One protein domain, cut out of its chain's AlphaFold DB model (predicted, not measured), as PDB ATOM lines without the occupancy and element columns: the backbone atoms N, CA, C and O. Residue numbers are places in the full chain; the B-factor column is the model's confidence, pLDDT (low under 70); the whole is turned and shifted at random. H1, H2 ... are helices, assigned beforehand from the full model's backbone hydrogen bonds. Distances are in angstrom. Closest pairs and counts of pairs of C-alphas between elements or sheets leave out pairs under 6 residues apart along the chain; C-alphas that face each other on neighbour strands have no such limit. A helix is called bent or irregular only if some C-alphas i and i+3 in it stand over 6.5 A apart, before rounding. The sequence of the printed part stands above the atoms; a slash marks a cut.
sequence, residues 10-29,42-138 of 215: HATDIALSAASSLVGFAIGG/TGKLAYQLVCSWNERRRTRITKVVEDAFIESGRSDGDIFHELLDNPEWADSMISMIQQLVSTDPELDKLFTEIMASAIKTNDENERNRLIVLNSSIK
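What this domain is: This is residues 10 to 29 and 42 to 138 of the 215 residues of an uncharacterized protein of Catenibacillus scindens (UniProt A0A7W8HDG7). Three helices, H4, H5 and H6, form an up-and-down bundle with their centres in a triangle, and the latter part of the long helix H2 packs between H5 and H1, while H3 lies crosswise at the end of the bundle where H4 begins and H5 ends. Residues 42 to 53 of H2 stick out from this body as an arm that makes the longest axis. The printed part has 117 residues, with six named helices, H1 to H6 in chain order, and no named strand; its class is all helix. It is compact, with a radius of gyration of the C-alphas of 14.7 A, and spans 52 by 34 by 24 A, only just elongated.

How they stand to each other: H1, residues 10 to 26, touches H2, residues 42 to 72, at a steep tilt of 48 degrees, opposite ways; their closest C-alphas, of Ser 20 and Thr 62, are 5.4 A apart. With residues 11 to 18 alone, H1 touches H3, residues 76 to 85, the closest C-alphas being those of Ala 15 and Asp 76, 6.3 A apart. H2 touches H5, residues 105 to 120, with its residues 64 to 72 alone, the same way at a steep tilt of 41 degrees; the closest C-alphas, of Ala 68 and Ala 116, are 4.3 A apart. H4, residues 87 to 100, is the hub, touching five helices. H3 and H4 only just touch, with 3 pairs of C-alphas within 8 A, and only at the corner; the closest are Leu 83 and Ala 90, 5.0 A. H4 and H5 form a helical hairpin and only just touch, with 3 pairs of C-alphas within 8 A, the closest being Leu 100 and Phe 111, 7.5 A. H5 and H6, residues 124 to 137, form another, opposite ways at a shallow tilt of 8 degrees, with the C-alphas of Ala 118 and Arg 127 closest at 5.0 A. H6 is apart from H1, H2 and H3. Every O i to N i+4 pair is within hydrogen-bond range in H1, H2, H3, H4 and H6, and 10 of 12 are in H5.

Where its parts are: H1 begins at C-alpha 10, (-6.753, -3.072, 20.747), and is 24.6 A long. H2 begins at C-alpha 42, (22.545, 6.395, 52.590), and is 44.7 A long. H5, 23.2 A, is irregular: C-alphas 106 and 109 are 7.5 A apart. H3 measures 14.2 A, H4 20.4 A and H6 20.3 A; H6 ends at C-alpha 137, (-3.340, 25.085, 37.837).

The domain as a whole: The two C-alphas farthest apart, of Thr 42 and Asp 123, are 51.9 A apart. Residues 30 to 41 are not printed, and C-alphas 29 and 42 are 25.0 A apart across this cut. The links that are printed whole, from H2 through to H6, are tight. Mean pLDDT of the printed part is 77.4; residues 10 to 29, 42 to 51 and 77 are under 70.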
ATOM      1  N   HIS A  10      -7.841  -3.605  21.568       37.09
ATOM      2  CA  HIS A  10      -6.753  -3.072  20.747       37.09
ATOM      3  C   HIS A  10      -6.572  -1.549  20.815       37.09
ATOM      4  O   HIS A  10      -5.463  -1.074  20.595       37.09
ATOM      5  N   ALA A  11      -7.621  -0.776  21.105       33.28
ATOM      6  CA  ALA A  11      -7.504   0.671  21.281       33.28
ATOM      7  C   ALA A  11      -6.840   1.006  22.625       33.28
ATOM      8  O   ALA A  11      -6.016   1.908  22.702       33.28
ATOM      9  N   THR A  12      -7.123   0.221  23.670       42.81
ATOM     10  CA  THR A  12      -6.481   0.370  24.982       42.81
ATOM     11  C   THR A  12      -4.987   0.038  24.954       42.81
ATOM     12  O   THR A  12      -4.200   0.751  25.571       42.81
ATOM     13  N   ASP A  13      -4.569  -0.980  24.195       37.84
ATOM     14  CA  ASP A  13      -3.151  -1.362  24.091       37.84
ATOM     15  C   ASP A  13      -2.297  -0.321  23.337       37.84
ATOM     16  O   ASP A  13      -1.126  -0.108  23.664       37.84
ATOM     17  N   ILE A  14      -2.874   0.347  22.331       48.84
ATOM     18  CA  ILE A  14      -2.188   1.383  21.542       48.84
ATOM     19  C   ILE A  14      -2.097   2.689  22.339       48.84
ATOM     20  O   ILE A  14      -1.009   3.270  22.415       48.84
ATOM     21  N   ALA A  15      -3.180   3.084  23.014       40.62
ATOM     22  CA  ALA A  15      -3.207   4.250  23.892       40.62
ATOM     23  C   ALA A  15      -2.169   4.120  25.016       40.62
ATOM     24  O   ALA A  15      -1.381   5.042  25.241       40.62
ATOM     25  N   LEU A  16      -2.081   2.933  25.633       41.84
ATOM     26  CA  LEU A  16      -1.094   2.609  26.667       41.84
ATOM     27  C   LEU A  16       0.345   2.792  26.159       41.84
ATOM     28  O   LEU A  16       1.205   3.339  26.853       41.84
ATOM     29  N   SER A  17       0.623   2.368  24.922       47.31
ATOM     30  CA  SER A  17       1.950   2.480  24.306       47.31
ATOM     31  C   SER A  17       2.319   3.925  23.947       47.31
ATOM     32  O   SER A  17       3.446   4.362  24.218       47.31
ATOM     33  N   ALA A  18       1.380   4.690  23.382       52.41
ATOM     34  CA  ALA A  18       1.593   6.078  22.975       52.41
ATOM     35  C   ALA A  18       1.739   7.014  24.185       52.41
ATOM     36  O   ALA A  18       2.721   7.758  24.276       52.41
ATOM     37  N   ALA A  19       0.832   6.913  25.162       50.41
ATOM     38  CA  ALA A  19       0.891   7.684  26.399       50.41
ATOM     39  C   ALA A  19       2.168   7.370  27.190       50.41
ATOM     40  O   ALA A  19       2.912   8.277  27.563       50.41
ATOM     41  N   SER A  20       2.506   6.089  27.361       49.88
ATOM     42  CA  SER A  20       3.749   5.681  28.033       49.88
ATOM     43  C   SER A  20       5.015   6.219  27.358       49.88
ATOM     44  O   SER A  20       5.995   6.517  28.051       49.88
ATOM     45  N   SER A  21       5.012   6.346  26.028       50.44
ATOM     46  CA  SER A  21       6.140   6.874  25.252       50.44
ATOM     47  C   SER A  21       6.271   8.393  25.393       50.44
ATOM     48  O   SER A  21       7.368   8.885  25.670       50.44
ATOM     49  N   LEU A  22       5.159   9.131  25.294       50.53
ATOM     50  CA  LEU A  22       5.115  10.585  25.501       50.53
ATOM     51  C   LEU A  22       5.543  10.966  26.921       50.53
ATOM     52  O   LEU A  22       6.369  11.857  27.113       50.53
ATOM     53  N   VAL A  23       5.046  10.238  27.921       52.81
ATOM     54  CA  VAL A  23       5.397  10.440  29.332       52.81
ATOM     55  C   VAL A  23       6.869  10.128  29.595       52.81
ATOM     56  O   VAL A  23       7.552  10.891  30.278       52.81
ATOM     57  N   GLY A  24       7.384   9.038  29.017       53.56
ATOM     58  CA  GLY A  24       8.802   8.688  29.103       53.56
ATOM     59  C   GLY A  24       9.722   9.760  28.513       53.56
ATOM     60  O   GLY A  24      10.792  10.007  29.064       53.56
ATOM     61  N   PHE A  25       9.303  10.426  27.435       53.84
ATOM     62  CA  PHE A  25      10.040  11.543  26.843       53.84
ATOM     63  C   PHE A  25       9.944  12.816  27.698       53.84
ATOM     64  O   PHE A  25      10.965  13.427  28.011       53.84
ATOM     65  N   ALA A  26       8.737  13.179  28.139       55.25
ATOM     66  CA  ALA A  26       8.468  14.424  28.859       55.25
ATOM     67  C   ALA A  26       9.148  14.507  30.238       55.25
ATOM     68  O   ALA A  26       9.586  15.586  30.637       55.25
ATOM     69  N   ILE A  27       9.262  13.384  30.956       59.22
ATOM     70  CA  ILE A  27       9.894  13.311  32.290       59.22
ATOM     71  C   ILE A  27      11.433  13.237  32.191       59.22
ATOM     72  O   ILE A  27      12.138  13.431  33.182       59.22
ATOM     73  N   GLY A  28      11.965  13.016  30.987       49.97
ATOM     74  CA  GLY A  28      13.358  12.658  30.757       49.97
ATOM     75  C   GLY A  28      13.501  11.140  30.713       49.97
ATOM     76  O   GLY A  28      13.363  10.455  31.728       49.97
ATOM     77  N   GLY A  29      13.780  10.624  29.511       43.75
ATOM     78  CA  GLY A  29      14.105   9.218  29.261       43.75
ATOM     79  C   GLY A  29      15.270   8.717  30.127       43.75
ATOM     80  O   GLY A  29      15.907   9.502  30.830       43.75
ATOM     81  N   THR A  42      23.370   5.197  52.811       48.53
ATOM     82  CA  THR A  42      22.545   6.395  52.590       48.53
ATOM     83  C   THR A  42      22.407   6.744  51.109       48.53
ATOM     84  O   THR A  42      21.317   7.090  50.667       48.53
ATOM     85  N   GLY A  43      23.476   6.605  50.319       39.81
ATOM     86  CA  GLY A  43      23.420   6.810  48.872       39.81
ATOM     87  C   GLY A  43      22.533   5.778  48.171       39.81
ATOM     88  O   GLY A  43      21.739   6.149  47.311       39.81
ATOM     89  N   LYS A  44      22.591   4.504  48.585       51.56
ATOM     90  CA  LYS A  44      21.700   3.455  48.056       51.56
ATOM     91  C   LYS A  44      20.233   3.734  48.378       51.56
ATOM     92  O   LYS A  44      19.390   3.589  47.501       51.56
ATOM     93  N   LEU A  45      19.940   4.165  49.606       49.59
ATOM     94  CA  LEU A  45      18.587   4.545  50.014       49.59
ATOM     95  C   LEU A  45      18.088   5.770  49.240       49.59
ATOM     96  O   LEU A  45      16.981   5.742  48.717       49.59
ATOM     97  N   ALA A  46      18.909   6.815  49.105       45.38
ATOM     98  CA  ALA A  46      18.570   7.992  48.307       45.38
ATOM     99  C   ALA A  46      18.308   7.621  46.838       45.38
ATOM    100  O   ALA A  46      17.329   8.073  46.255       45.38
ATOM    101  N   TYR A  47      19.125   6.736  46.264       58.47
ATOM    102  CA  TYR A  47      18.925   6.222  44.912       58.47
ATOM    103  C   TYR A  47      17.615   5.435  44.776       58.47
ATOM    104  O   TYR A  47      16.825   5.714  43.881       58.47
ATOM    105  N   GLN A  48      17.326   4.506  45.692       66.00
ATOM    106  CA  GLN A  48      16.066   3.752  45.700       66.00
ATOM    107  C   GLN A  48      14.842   4.661  45.874       66.00
ATOM    108  O   GLN A  48      13.814   4.449  45.227       66.00
ATOM    109  N   LEU A  49      14.947   5.700  46.706       58.72
ATOM    110  CA  LEU A  49      13.908   6.718  46.853       58.72
ATOM    111  C   LEU A  49      13.684   7.472  45.542       58.72
ATOM    112  O   LEU A  49      12.538   7.622  45.132       58.72
ATOM    113  N   VAL A  50      14.749   7.887  44.853       64.44
ATOM    114  CA  VAL A  50      14.650   8.572  43.555       64.44
ATOM    115  C   VAL A  50      14.059   7.654  42.479       64.44
ATOM    116  O   VAL A  50      13.145   8.069  41.772       64.44
ATOM    117  N   CYS A  51      14.508   6.399  42.379       69.81
ATOM    118  CA  CYS A  51      13.968   5.426  41.422       69.81
ATOM    119  C   CYS A  51      12.480   5.150  41.668       69.81
ATOM    120  O   CYS A  51      11.673   5.304  40.757       69.81
ATOM    121  N   SER A  52      12.101   4.825  42.906       71.44
ATOM    122  CA  SER A  52      10.699   4.558  43.260       71.44
ATOM    123  C   SER A  52       9.803   5.790  43.117       71.44
ATOM    124  O   SER A  52       8.615   5.684  42.822       71.44
ATOM    125  N   TRP A  53      10.342   6.987  43.338       73.44
ATOM    126  CA  TRP A  53       9.633   8.236  43.098       73.44
ATOM    127  C   TRP A  53       9.414   8.489  41.603       73.44
ATOM    128  O   TRP A  53       8.297   8.825  41.214       73.44
ATOM    129  N   ASN A  54      10.430   8.254  40.768       74.62
ATOM    130  CA  ASN A  54      10.313   8.357  39.313       74.62
ATOM    131  C   ASN A  54       9.308   7.349  38.750       74.62
ATOM    132  O   ASN A  54       8.470   7.722  37.936       74.62
ATOM    133  N   GLU A  55       9.347   6.098  39.210       77.88
ATOM    134  CA  GLU A  55       8.394   5.063  38.793       77.88
ATOM    135  C   GLU A  55       6.959   5.441  39.163       77.88
ATOM    136  O   GLU A  55       6.094   5.462  38.291       77.88
ATOM    137  N   ARG A  56       6.708   5.836  40.420       79.12
ATOM    138  CA  ARG A  56       5.370   6.275  40.855       79.12
ATOM    139  C   ARG A  56       4.849   7.452  40.034       79.12
ATOM    140  O   ARG A  56       3.677   7.466  39.666       79.12
ATOM    141  N   ARG A  57       5.709   8.430  39.738       81.12
ATOM    142  CA  ARG A  57       5.346   9.585  38.904       81.12
ATOM    143  C   ARG A  57       5.043   9.182  37.475       81.12
ATOM    144  O   ARG A  57       4.029   9.619  36.946       81.12
ATOM    145  N   ARG A  58       5.877   8.331  36.878       79.75
ATOM    146  CA  ARG A  58       5.655   7.814  35.529       79.75
ATOM    147  C   ARG A  58       4.300   7.120  35.438       79.75
ATOM    148  O   ARG A  58       3.509   7.504  34.592       79.75
ATOM    149  N   THR A  59       3.998   6.193  36.347       83.50
ATOM    150  CA  THR A  59       2.709   5.483  36.361       83.50
ATOM    151  C   THR A  59       1.522   6.437  36.498       83.50
ATOM    152  O   THR A  59       0.551   6.307  35.759       83.50
ATOM    153  N   ARG A  60       1.601   7.417  37.410       87.38
ATOM    154  CA  ARG A  60       0.547   8.430  37.595       87.38
ATOM    155  C   ARG A  60       0.306   9.236  36.317       87.38
ATOM    156  O   ARG A  60      -0.827   9.349  35.871       87.38
ATOM    157  N   ILE A  61       1.368   9.788  35.735       85.75
ATOM    158  CA  ILE A  61       1.276  10.669  34.564       85.75
ATOM    159  C   ILE A  61       0.798   9.876  33.345       85.75
ATOM    160  O   ILE A  61      -0.063  10.355  32.618       85.75
ATOM    161  N   THR A  62       1.305   8.656  33.153       80.31
ATOM    162  CA  THR A  62       0.832   7.730  32.117       80.31
ATOM    163  C   THR A  62      -0.675   7.533  32.210       80.31
ATOM    164  O   THR A  62      -1.358   7.756  31.219       80.31
ATOM    165  N   LYS A  63      -1.200   7.251  33.407       87.50
ATOM    166  CA  LYS A  63      -2.640   7.093  33.612       87.50
ATOM    167  C   LYS A  63      -3.436   8.349  33.230       87.50
ATOM    168  O   LYS A  63      -4.406   8.245  32.497       87.50
ATOM    169  N   VAL A  64      -3.009   9.534  33.673       88.25
ATOM    170  CA  VAL A  64      -3.698  10.801  33.344       88.25
ATOM    171  C   VAL A  64      -3.731  11.052  31.834       88.25
ATOM    172  O   VAL A  64      -4.759  11.466  31.301       88.25
ATOM    173  N   VAL A  65      -2.623  10.781  31.136       86.31
ATOM    174  CA  VAL A  65      -2.541  10.926  29.674       86.31
ATOM    175  C   VAL A  65      -3.419   9.893  28.968       86.31
ATOM    176  O   VAL A  65      -4.125  10.253  28.033       86.31
ATOM    177  N   GLU A  66      -3.415   8.638  29.410       82.75
ATOM    178  CA  GLU A  66      -4.274   7.581  28.856       82.75
ATOM    179  C   GLU A  66      -5.750   7.916  29.014       82.75
ATOM    180  O   GLU A  66      -6.490   7.899  28.030       82.75
ATOM    181  N   ASP A  67      -6.157   8.287  30.226       87.69
ATOM    182  CA  ASP A  67      -7.526   8.691  30.519       87.69
ATOM    183  C   ASP A  67      -7.917   9.883  29.623       87.69
ATOM    184  O   ASP A  67      -9.002   9.890  29.049       87.69
ATOM    185  N   ALA A  68      -7.006  10.839  29.388       87.75
ATOM    186  CA  ALA A  68      -7.280  11.994  28.531       87.75
ATOM    187  C   ALA A  68      -7.473  11.607  27.055       87.75
ATOM    188  O   ALA A  68      -8.347  12.149  26.373       87.75
ATOM    189  N   PHE A  69      -6.674  10.663  26.550       84.94
ATOM    190  CA  PHE A  69      -6.808  10.147  25.186       84.94
ATOM    191  C   PHE A  69      -8.139   9.406  25.028       84.94
ATOM    192  O   PHE A  69      -8.884   9.686  24.086       84.94
ATOM    193  N   ILE A  70      -8.491   8.551  25.991       83.88
ATOM    194  CA  ILE A  70      -9.756   7.806  26.012       83.88
ATOM    195  C   ILE A  70     -10.956   8.763  26.075       83.88
ATOM    196  O   ILE A  70     -11.878   8.656  25.263       83.88
ATOM    197  N   GLU A  71     -10.948   9.727  26.998       90.19
ATOM    198  CA  GLU A  71     -12.043  10.686  27.197       90.19
ATOM    199  C   GLU A  71     -12.214  11.665  26.029       90.19
ATOM    200  O   GLU A  71     -13.325  12.142  25.773       90.19
ATOM    201  N   SER A  72     -11.147  11.932  25.266       86.94
ATOM    202  CA  SER A  72     -11.236  12.760  24.058       86.94
ATOM    203  C   SER A  72     -12.177  12.158  23.005       86.94
ATOM    204  O   SER A  72     -12.770  12.892  22.205       86.94
ATOM    205  N   GLY A  73     -12.332  10.826  23.004       85.50
ATOM    206  CA  GLY A  73     -13.114  10.071  22.024       85.50
ATOM    207  C   GLY A  73     -12.511  10.056  20.616       85.50
ATOM    208  O   GLY A  73     -13.193   9.653  19.671       85.50
ATOM    209  N   ARG A  74     -11.265  10.516  20.452       82.81
ATOM    210  CA  ARG A  74     -10.521  10.486  19.186       82.81
ATOM    211  C   ARG A  74      -9.667   9.226  19.089       82.81
ATOM    212  O   ARG A  74      -9.332   8.618  20.099       82.81
ATOM    213  N   SER A  75      -9.331   8.822  17.863       79.25
ATOM    214  CA  SER A  75      -8.434   7.684  17.660       79.25
ATOM    215  C   SER A  75      -6.976   8.097  17.884       79.25
ATOM    216  O   SER A  75      -6.565   9.178  17.457       79.25
ATOM    217  N   ASP A  76      -6.180   7.225  18.502       73.19
ATOM    218  CA  ASP A  76      -4.760   7.496  18.773       73.19
ATOM    219  C   ASP A  76      -3.970   7.816  17.500       73.19
ATOM    220  O   ASP A  76      -3.080   8.663  17.516       73.19
ATOM    221  N   GLY A  77      -4.317   7.162  16.385       65.94
ATOM    222  CA  GLY A  77      -3.693   7.402  15.087       65.94
ATOM    223  C   GLY A  77      -3.925   8.827  14.586       65.94
ATOM    224  O   GLY A  77      -2.980   9.476  14.145       65.94
ATOM    225  N   ASP A  78      -5.150   9.343  14.717       77.81
ATOM    226  CA  ASP A  78      -5.471  10.718  14.315       77.81
ATOM    227  C   ASP A  78      -4.751  11.739  15.201       77.81
ATOM    228  O   ASP A  78      -4.221  12.728  14.697       77.81
ATOM    229  N   ILE A  79      -4.709  11.492  16.515       77.56
ATOM    230  CA  ILE A  79      -4.005  12.355  17.475       77.56
ATOM    231  C   ILE A  79      -2.506  12.376  17.157       77.56
ATOM    232  O   ILE A  79      -1.892  13.440  17.112       77.56
ATOM    233  N   PHE A  80      -1.913  11.207  16.911       74.69
ATOM    234  CA  PHE A  80      -0.495  11.081  16.593       74.69
ATOM    235  C   PHE A  80      -0.133  11.789  15.285       74.69
ATOM    236  O   PHE A  80       0.856  12.519  15.249       74.69
ATOM    237  N   HIS A  81      -0.934  11.625  14.230       76.69
ATOM    238  CA  HIS A  81      -0.714  12.334  12.968       76.69
ATOM    239  C   HIS A  81      -0.837  13.850  13.133       76.69
ATOM    240  O   HIS A  81       0.029  14.577  12.657       76.69
ATOM    241  N   GLU A  82      -1.829  14.331  13.881       82.19
ATOM    242  CA  GLU A  82      -1.973  15.766  14.144       82.19
ATOM    243  C   GLU A  82      -0.783  16.344  14.922       82.19
ATOM    244  O   GLU A  82      -0.315  17.433  14.602       82.19
ATOM    245  N   LEU A  83      -0.263  15.621  15.916       80.69
ATOM    246  CA  LEU A  83       0.929  16.040  16.661       80.69
ATOM    247  C   LEU A  83       2.191  16.040  15.781       80.69
ATOM    248  O   LEU A  83       3.054  16.895  15.956       80.69
ATOM    249  N   LEU A  84       2.314  15.106  14.833       77.44
ATOM    250  CA  LEU A  84       3.431  15.092  13.879       77.44
ATOM    251  C   LEU A  84       3.359  16.251  12.879       77.44
ATOM    252  O   LEU A  84       4.390  16.836  12.547       77.44
ATOM    253  N   ASP A  85       2.154  16.574  12.415       89.38
ATOM    254  CA  ASP A  85       1.923  17.616  11.416       89.38
ATOM    255  C   ASP A  85       1.896  19.028  12.033       89.38
ATOM    256  O   ASP A  85       2.052  20.019  11.316       89.38
ATOM    257  N   ASN A  86       1.747  19.137  13.361       88.56
ATOM    258  CA  ASN A  86       1.718  20.397  14.103       88.56
ATOM    259  C   ASN A  86       2.722  20.407  15.282       88.56
ATOM    260  O   ASN A  86       2.369  20.044  16.410       88.56
ATOM    261  N   PRO A  87       3.960  20.893  15.057       88.62
ATOM    262  CA  PRO A  87       4.992  20.967  16.093       88.62
ATOM    263  C   PRO A  87       4.618  21.831  17.305       88.62
ATOM    264  O   PRO A  87       4.941  21.470  18.432       88.62
ATOM    265  N   GLU A  88       3.908  22.946  17.105       89.88
ATOM    266  CA  GLU A  88       3.493  23.831  18.206       89.88
ATOM    267  C   GLU A  88       2.490  23.135  19.132       89.88
ATOM    268  O   GLU A  88       2.534  23.281  20.361       89.88
ATOM    269  N   TRP A  89       1.599  22.334  18.546       89.94
ATOM    270  CA  TRP A  89       0.682  21.504  19.310       89.94
ATOM    271  C   TRP A  89       1.423  20.398  20.067       89.94
ATOM    272  O   TRP A  89       1.162  20.198  21.255       89.94
ATOM    273  N   ALA A  90       2.396  19.737  19.436       84.06
ATOM    274  CA  ALA A  90       3.233  18.744  20.109       84.06
ATOM    275  C   ALA A  90       3.989  19.329  21.310       84.06
ATOM    276  O   ALA A  90       3.938  18.758  22.402       84.06
ATOM    277  N   ASP A  91       4.613  20.496  21.153       88.88
ATOM    278  CA  ASP A  91       5.314  21.183  22.242       88.88
ATOM    279  C   ASP A  91       4.360  21.574  23.379       88.88
ATOM    280  O   ASP A  91       4.682  21.407  24.561       88.88
ATOM    281  N   SER A  92       3.155  22.037  23.040       91.00
ATOM    282  CA  SER A  92       2.116  22.364  24.021       91.00
ATOM    283  C   SER A  92       1.668  21.130  24.805       91.00
ATOM    284  O   SER A  92       1.601  21.173  26.035       91.00
ATOM    285  N   MET A  93       1.437  20.008  24.119       88.06
ATOM    286  CA  MET A  93       1.076  18.729  24.731       88.06
ATOM    287  C   MET A  93       2.176  18.240  25.685       88.06
ATOM    288  O   MET A  93       1.903  17.888  26.835       88.06
ATOM    289  N   ILE A  94       3.443  18.290  25.263       86.75
ATOM    290  CA  ILE A  94       4.581  17.942  26.125       86.75
ATOM    291  C   ILE A  94       4.666  18.882  27.334       86.75
ATOM    292  O   ILE A  94       4.880  18.415  28.455       86.75
ATOM    293  N   SER A  95       4.444  20.186  27.148       90.00
ATOM    294  CA  SER A  95       4.424  21.152  28.252       90.00
ATOM    295  C   SER A  95       3.331  20.832  29.275       90.00
ATOM    296  O   SER A  95       3.593  20.861  30.479       90.00
ATOM    297  N   MET A  96       2.125  20.473  28.824       90.75
ATOM    298  CA  MET A  96       1.030  20.071  29.715       90.75
ATOM    299  C   MET A  96       1.400  18.828  30.539       90.75
ATOM    300  O   MET A  96       1.200  18.821  31.754       90.75
ATOM    301  N   ILE A  97       2.033  17.826  29.916       88.44
ATOM    302  CA  ILE A  97       2.521  16.616  30.603       88.44
ATOM    303  C   ILE A  97       3.597  16.964  31.641       88.44
ATOM    304  O   ILE A  97       3.569  16.466  32.768       88.44
ATOM    305  N   GLN A  98       4.541  17.846  31.305       87.06
ATOM    306  CA  GLN A  98       5.589  18.284  32.234       87.06
ATOM    307  C   GLN A  98       5.023  19.032  33.444       87.06
ATOM    308  O   GLN A  98       5.524  18.878  34.558       87.06
ATOM    309  N   GLN A  99       3.964  19.817  33.251       89.44
ATOM    310  CA  GLN A  99       3.295  20.549  34.328       89.44
ATOM    311  C   GLN A  99       2.642  19.609  35.353       89.44
ATOM    312  O   GLN A  99       2.615  19.929  36.543       89.44
ATOM    313  N   LEU A 100       2.196  18.420  34.941       86.94
ATOM    314  CA  LEU A 100       1.620  17.424  35.850       86.94
ATOM    315  C   LEU A 100       2.645  16.879  36.862       86.94
ATOM    316  O   LEU A 100       2.297  16.568  38.001       86.94
ATOM    317  N   VAL A 101       3.930  16.826  36.492       83.06
ATOM    318  CA  VAL A 101       5.020  16.256  37.312       83.06
ATOM    319  C   VAL A 101       5.132  16.908  38.693       83.06
ATOM    320  O   VAL A 101       5.453  16.235  39.678       83.06
ATOM    321  N   SER A 102       4.911  18.219  38.770       80.38
ATOM    322  CA  SER A 102       5.042  19.013  39.995       80.38
ATOM    323  C   SER A 102       3.707  19.359  40.653       80.38
ATOM    324  O   SER A 102       3.713  20.022  41.688       80.38
ATOM    325  N   THR A 103       2.587  18.910  40.089       87.56
ATOM    326  CA  THR A 103       1.243  19.240  40.574       87.56
ATOM    327  C   THR A 103       0.715  18.168  41.528       87.56
ATOM    328  O   THR A 103       1.059  16.987  41.398       87.56
ATOM    329  N   ASP A 104      -0.101  18.567  42.503       89.50
ATOM    330  CA  ASP A 104      -0.723  17.650  43.458       89.50
ATOM    331  C   ASP A 104      -1.631  16.597  42.774       89.50
ATOM    332  O   ASP A 104      -2.329  16.945  41.817       89.50
ATOM    333  N   PRO A 105      -1.622  15.317  43.211       89.44
ATOM    334  CA  PRO A 105      -2.483  14.260  42.661       89.44
ATOM    335  C   PRO A 105      -3.984  14.531  42.722       89.44
ATOM    336  O   PRO A 105      -4.712  14.001  41.889       89.44
ATOM    337  N   GLU A 106      -4.465  15.359  43.651       89.69
ATOM    338  CA  GLU A 106      -5.892  15.713  43.720       89.69
ATOM    339  C   GLU A 106      -6.383  16.454  42.462       89.69
ATOM    340  O   GLU A 106      -7.579  16.498  42.193       89.69
ATOM    341  N   LEU A 107      -5.467  16.993  41.650       90.94
ATOM    342  CA  LEU A 107      -5.785  17.674  40.395       90.94
ATOM    343  C   LEU A 107      -5.716  16.757  39.164       90.94
ATOM    344  O   LEU A 107      -6.009  17.224  38.067       90.94
ATOM    345  N   ASP A 108      -5.366  15.473  39.315       91.56
ATOM    346  CA  ASP A 108      -5.156  14.545  38.190       91.56
ATOM    347  C   ASP A 108      -6.346  14.506  37.234       91.56
ATOM    348  O   ASP A 108      -6.166  14.641  36.027       91.56
ATOM    349  N   LYS A 109      -7.565  14.407  37.768       90.06
ATOM    350  CA  LYS A 109      -8.769  14.339  36.940       90.06
ATOM    351  C   LYS A 109      -9.076  15.658  36.227       90.06
ATOM    352  O   LYS A 109      -9.466  15.641  35.067       90.06
ATOM    353  N   LEU A 110      -8.831  16.801  36.870       91.88
ATOM    354  CA  LEU A 110      -8.962  18.099  36.205       91.88
ATOM    355  C   LEU A 110      -7.945  18.236  35.057       91.88
ATOM    356  O   LEU A 110      -8.288  18.731  33.986       91.88
ATOM    357  N   PHE A 111      -6.710  17.763  35.253       92.31
ATOM    358  CA  PHE A 111      -5.713  17.694  34.180       92.31
ATOM    359  C   PHE A 111      -6.168  16.779  33.041       92.31
ATOM    360  O   PHE A 111      -6.073  17.184  31.881       92.31
ATOM    361  N   THR A 112      -6.705  15.596  33.358       92.44
ATOM    362  CA  THR A 112      -7.303  14.678  32.379       92.44
ATOM    363  C   THR A 112      -8.365  15.387  31.540       92.44
ATOM    364  O   THR A 112      -8.257  15.398  30.316       92.44
ATOM    365  N   GLU A 113      -9.339  16.043  32.173       92.81
ATOM    366  CA  GLU A 113     -10.458  16.704  31.488       92.81
ATOM    367  C   GLU A 113      -9.994  17.863  30.586       92.81
ATOM    368  O   GLU A 113     -10.474  18.015  29.455       92.81
ATOM    369  N   ILE A 114      -9.032  18.671  31.051       93.50
ATOM    370  CA  ILE A 114      -8.449  19.768  30.261       93.50
ATOM    371  C   ILE A 114      -7.693  19.207  29.053       93.50
ATOM    372  O   ILE A 114      -7.882  19.690  27.934       93.50
ATOM    373  N   MET A 115      -6.865  18.178  29.254       93.25
ATOM    374  CA  MET A 115      -6.114  17.525  28.180       93.25
ATOM    375  C   MET A 115      -7.044  16.851  27.168       93.25
ATOM    376  O   MET A 115      -6.887  17.071  25.969       93.25
ATOM    377  N   ALA A 116      -8.052  16.110  27.626       92.94
ATOM    378  CA  ALA A 116      -9.053  15.476  26.773       92.94
ATOM    379  C   ALA A 116      -9.787  16.510  25.914       92.94
ATOM    380  O   ALA A 116      -9.952  16.325  24.706       92.94
ATOM    381  N   SER A 117     -10.177  17.637  26.515       93.69
ATOM    382  CA  SER A 117     -10.834  18.742  25.811       93.69
ATOM    383  C   SER A 117      -9.911  19.393  24.779       93.69
ATOM    384  O   SER A 117     -10.354  19.702  23.671       93.69
ATOM    385  N   ALA A 118      -8.623  19.549  25.103       93.56
ATOM    386  CA  ALA A 118      -7.628  20.134  24.204       93.56
ATOM    387  C   ALA A 118      -7.340  19.222  23.001       93.56
ATOM    388  O   ALA A 118      -7.213  19.710  21.880       93.56
ATOM    389  N   ILE A 119      -7.315  17.904  23.223       91.00
ATOM    390  CA  ILE A 119      -7.195  16.883  22.173       91.00
ATOM    391  C   ILE A 119      -8.455  16.855  21.298       91.00
ATOM    392  O   ILE A 119      -8.372  16.712  20.078       91.00
ATOM    393  N   LYS A 120      -9.638  16.972  21.904       93.25
ATOM    394  CA  LYS A 120     -10.926  16.854  21.211       93.25
ATOM    395  C   LYS A 120     -11.254  18.056  20.325       93.25
ATOM    396  O   LYS A 120     -11.949  17.891  19.323       93.25
ATOM    397  N   THR A 121     -10.832  19.259  20.711       91.12
ATOM    398  CA  THR A 121     -11.207  20.485  19.999       91.12
ATOM    399  C   THR A 121     -10.416  20.681  18.703       91.12
ATOM    400  O   THR A 121      -9.193  20.541  18.664       91.12
ATOM    401  N   ASN A 122     -11.130  21.081  17.647       87.69
ATOM    402  CA  ASN A 122     -10.548  21.536  16.379       87.69
ATOM    403  C   ASN A 122     -10.400  23.069  16.321       87.69
ATOM    404  O   ASN A 122      -9.932  23.597  15.318       87.69
ATOM    405  N   ASP A 123     -10.845  23.791  17.356       91.94
ATOM    406  CA  ASP A 123     -10.687  25.242  17.457       91.94
ATOM    407  C   ASP A 123      -9.370  25.574  18.170       91.94
ATOM    408  O   ASP A 123      -9.204  25.293  19.362       91.94
ATOM    409  N   GLU A 124      -8.443  26.196  17.441       89.88
ATOM    410  CA  GLU A 124      -7.149  26.641  17.965       89.88
ATOM    411  C   GLU A 124      -7.293  27.641  19.118       89.88
ATOM    412  O   GLU A 124      -6.515  27.596  20.071       89.88
ATOM    413  N   ASN A 125      -8.301  28.519  19.088       92.44
ATOM    414  CA  ASN A 125      -8.519  29.471  20.178       92.44
ATOM    415  C   ASN A 125      -8.947  28.749  21.450       92.44
ATOM    416  O   ASN A 125      -8.444  29.054  22.531       92.44
ATOM    417  N   GLU A 126      -9.841  27.769  21.327       93.31
ATOM    418  CA  GLU A 126     -10.261  26.960  22.468       93.31
ATOM    419  C   GLU A 126      -9.101  26.133  23.021       93.31
ATOM    420  O   GLU A 126      -8.877  26.102  24.231       93.31
ATOM    421  N   ARG A 127      -8.290  25.542  22.140       93.19
ATOM    422  CA  ARG A 127      -7.075  24.820  22.530       93.19
ATOM    423  C   ARG A 127      -6.109  25.717  23.304       93.19
ATOM    424  O   ARG A 127      -5.650  25.339  24.379       93.19
ATOM    425  N   ASN A 128      -5.867  26.933  22.818       91.81
ATOM    426  CA  ASN A 128      -5.020  27.915  23.497       91.81
ATOM    427  C   ASN A 128      -5.581  28.314  24.868       91.81
ATOM    428  O   ASN A 128      -4.824  28.416  25.835       91.81
ATOM    429  N   ARG A 129      -6.904  28.480  24.996       92.19
ATOM    430  CA  ARG A 129      -7.554  28.732  26.295       92.19
ATOM    431  C   ARG A 129      -7.333  27.579  27.273       92.19
ATOM    432  O   ARG A 129      -7.024  27.832  28.436       92.19
ATOM    433  N   LEU A 130      -7.441  26.336  26.810       93.19
ATOM    434  CA  LEU A 130      -7.220  25.140  27.629       93.19
ATOM    435  C   LEU A 130      -5.754  24.994  28.060       93.19
ATOM    436  O   LEU A 130      -5.489  24.671  29.216       93.19
ATOM    437  N   ILE A 131      -4.797  25.322  27.188       92.00
ATOM    438  CA  ILE A 131      -3.365  25.365  27.536       92.00
ATOM    439  C   ILE A 131      -3.099  26.415  28.624       92.00
ATOM    440  O   ILE A 131      -2.377  26.152  29.591       92.00
ATOM    441  N   VAL A 132      -3.700  27.605  28.503       91.12
ATOM    442  CA  VAL A 132      -3.597  28.654  29.530       91.12
ATOM    443  C   VAL A 132      -4.202  28.177  30.849       91.12
ATOM    444  O   VAL A 132      -3.555  28.317  31.886       91.12
ATOM    445  N   LEU A 133      -5.382  27.554  30.813       90.88
ATOM    446  CA  LEU A 133      -6.039  27.003  31.999       90.88
ATOM    447  C   LEU A 133      -5.168  25.944  32.695       90.88
ATOM    448  O   LEU A 133      -4.974  26.016  33.909       90.88
ATOM    449  N   ASN A 134      -4.573  25.023  31.930       91.12
ATOM    450  CA  ASN A 134      -3.628  24.025  32.439       91.12
ATOM    451  C   ASN A 134      -2.431  24.686  33.145       91.12
ATOM    452  O   ASN A 134      -2.036  24.303  34.246       91.12
ATOM    453  N   SER A 135      -1.891  25.748  32.541       89.88
ATOM    454  CA  SER A 135      -0.781  26.518  33.106       89.88
ATOM    455  C   SER A 135      -1.162  27.260  34.390       89.88
ATOM    456  O   SER A 135      -0.308  27.453  35.256       89.88
ATOM    457  N   SER A 136      -2.423  27.659  34.558       89.56
ATOM    458  CA  SER A 136      -2.896  28.324  35.777       89.56
ATOM    459  C   SER A 136      -2.947  27.385  36.986       89.56
ATOM    460  O   SER A 136      -2.659  27.821  38.103       89.56
ATOM    461  N   ILE A 137      -3.250  26.102  36.773       90.75
ATOM    462  CA  ILE A 137      -3.340  25.085  37.837       90.75
ATOM    463  C   ILE A 137      -2.027  24.324  38.075       90.75
ATOM    464  O   ILE A 137      -1.914  23.560  39.033       90.75
ATOM    465  N   LYS A 138      -1.002  24.554  37.243       90.31
ATOM    466  CA  LYS A 138       0.296  23.879  37.372       90.31
ATOM    467  C   LYS A 138       0.963  24.137  38.722       90.31
ATOM    468  O   LYS A 138       1.032  25.273  39.202       90.31
TER     469      LYS A 138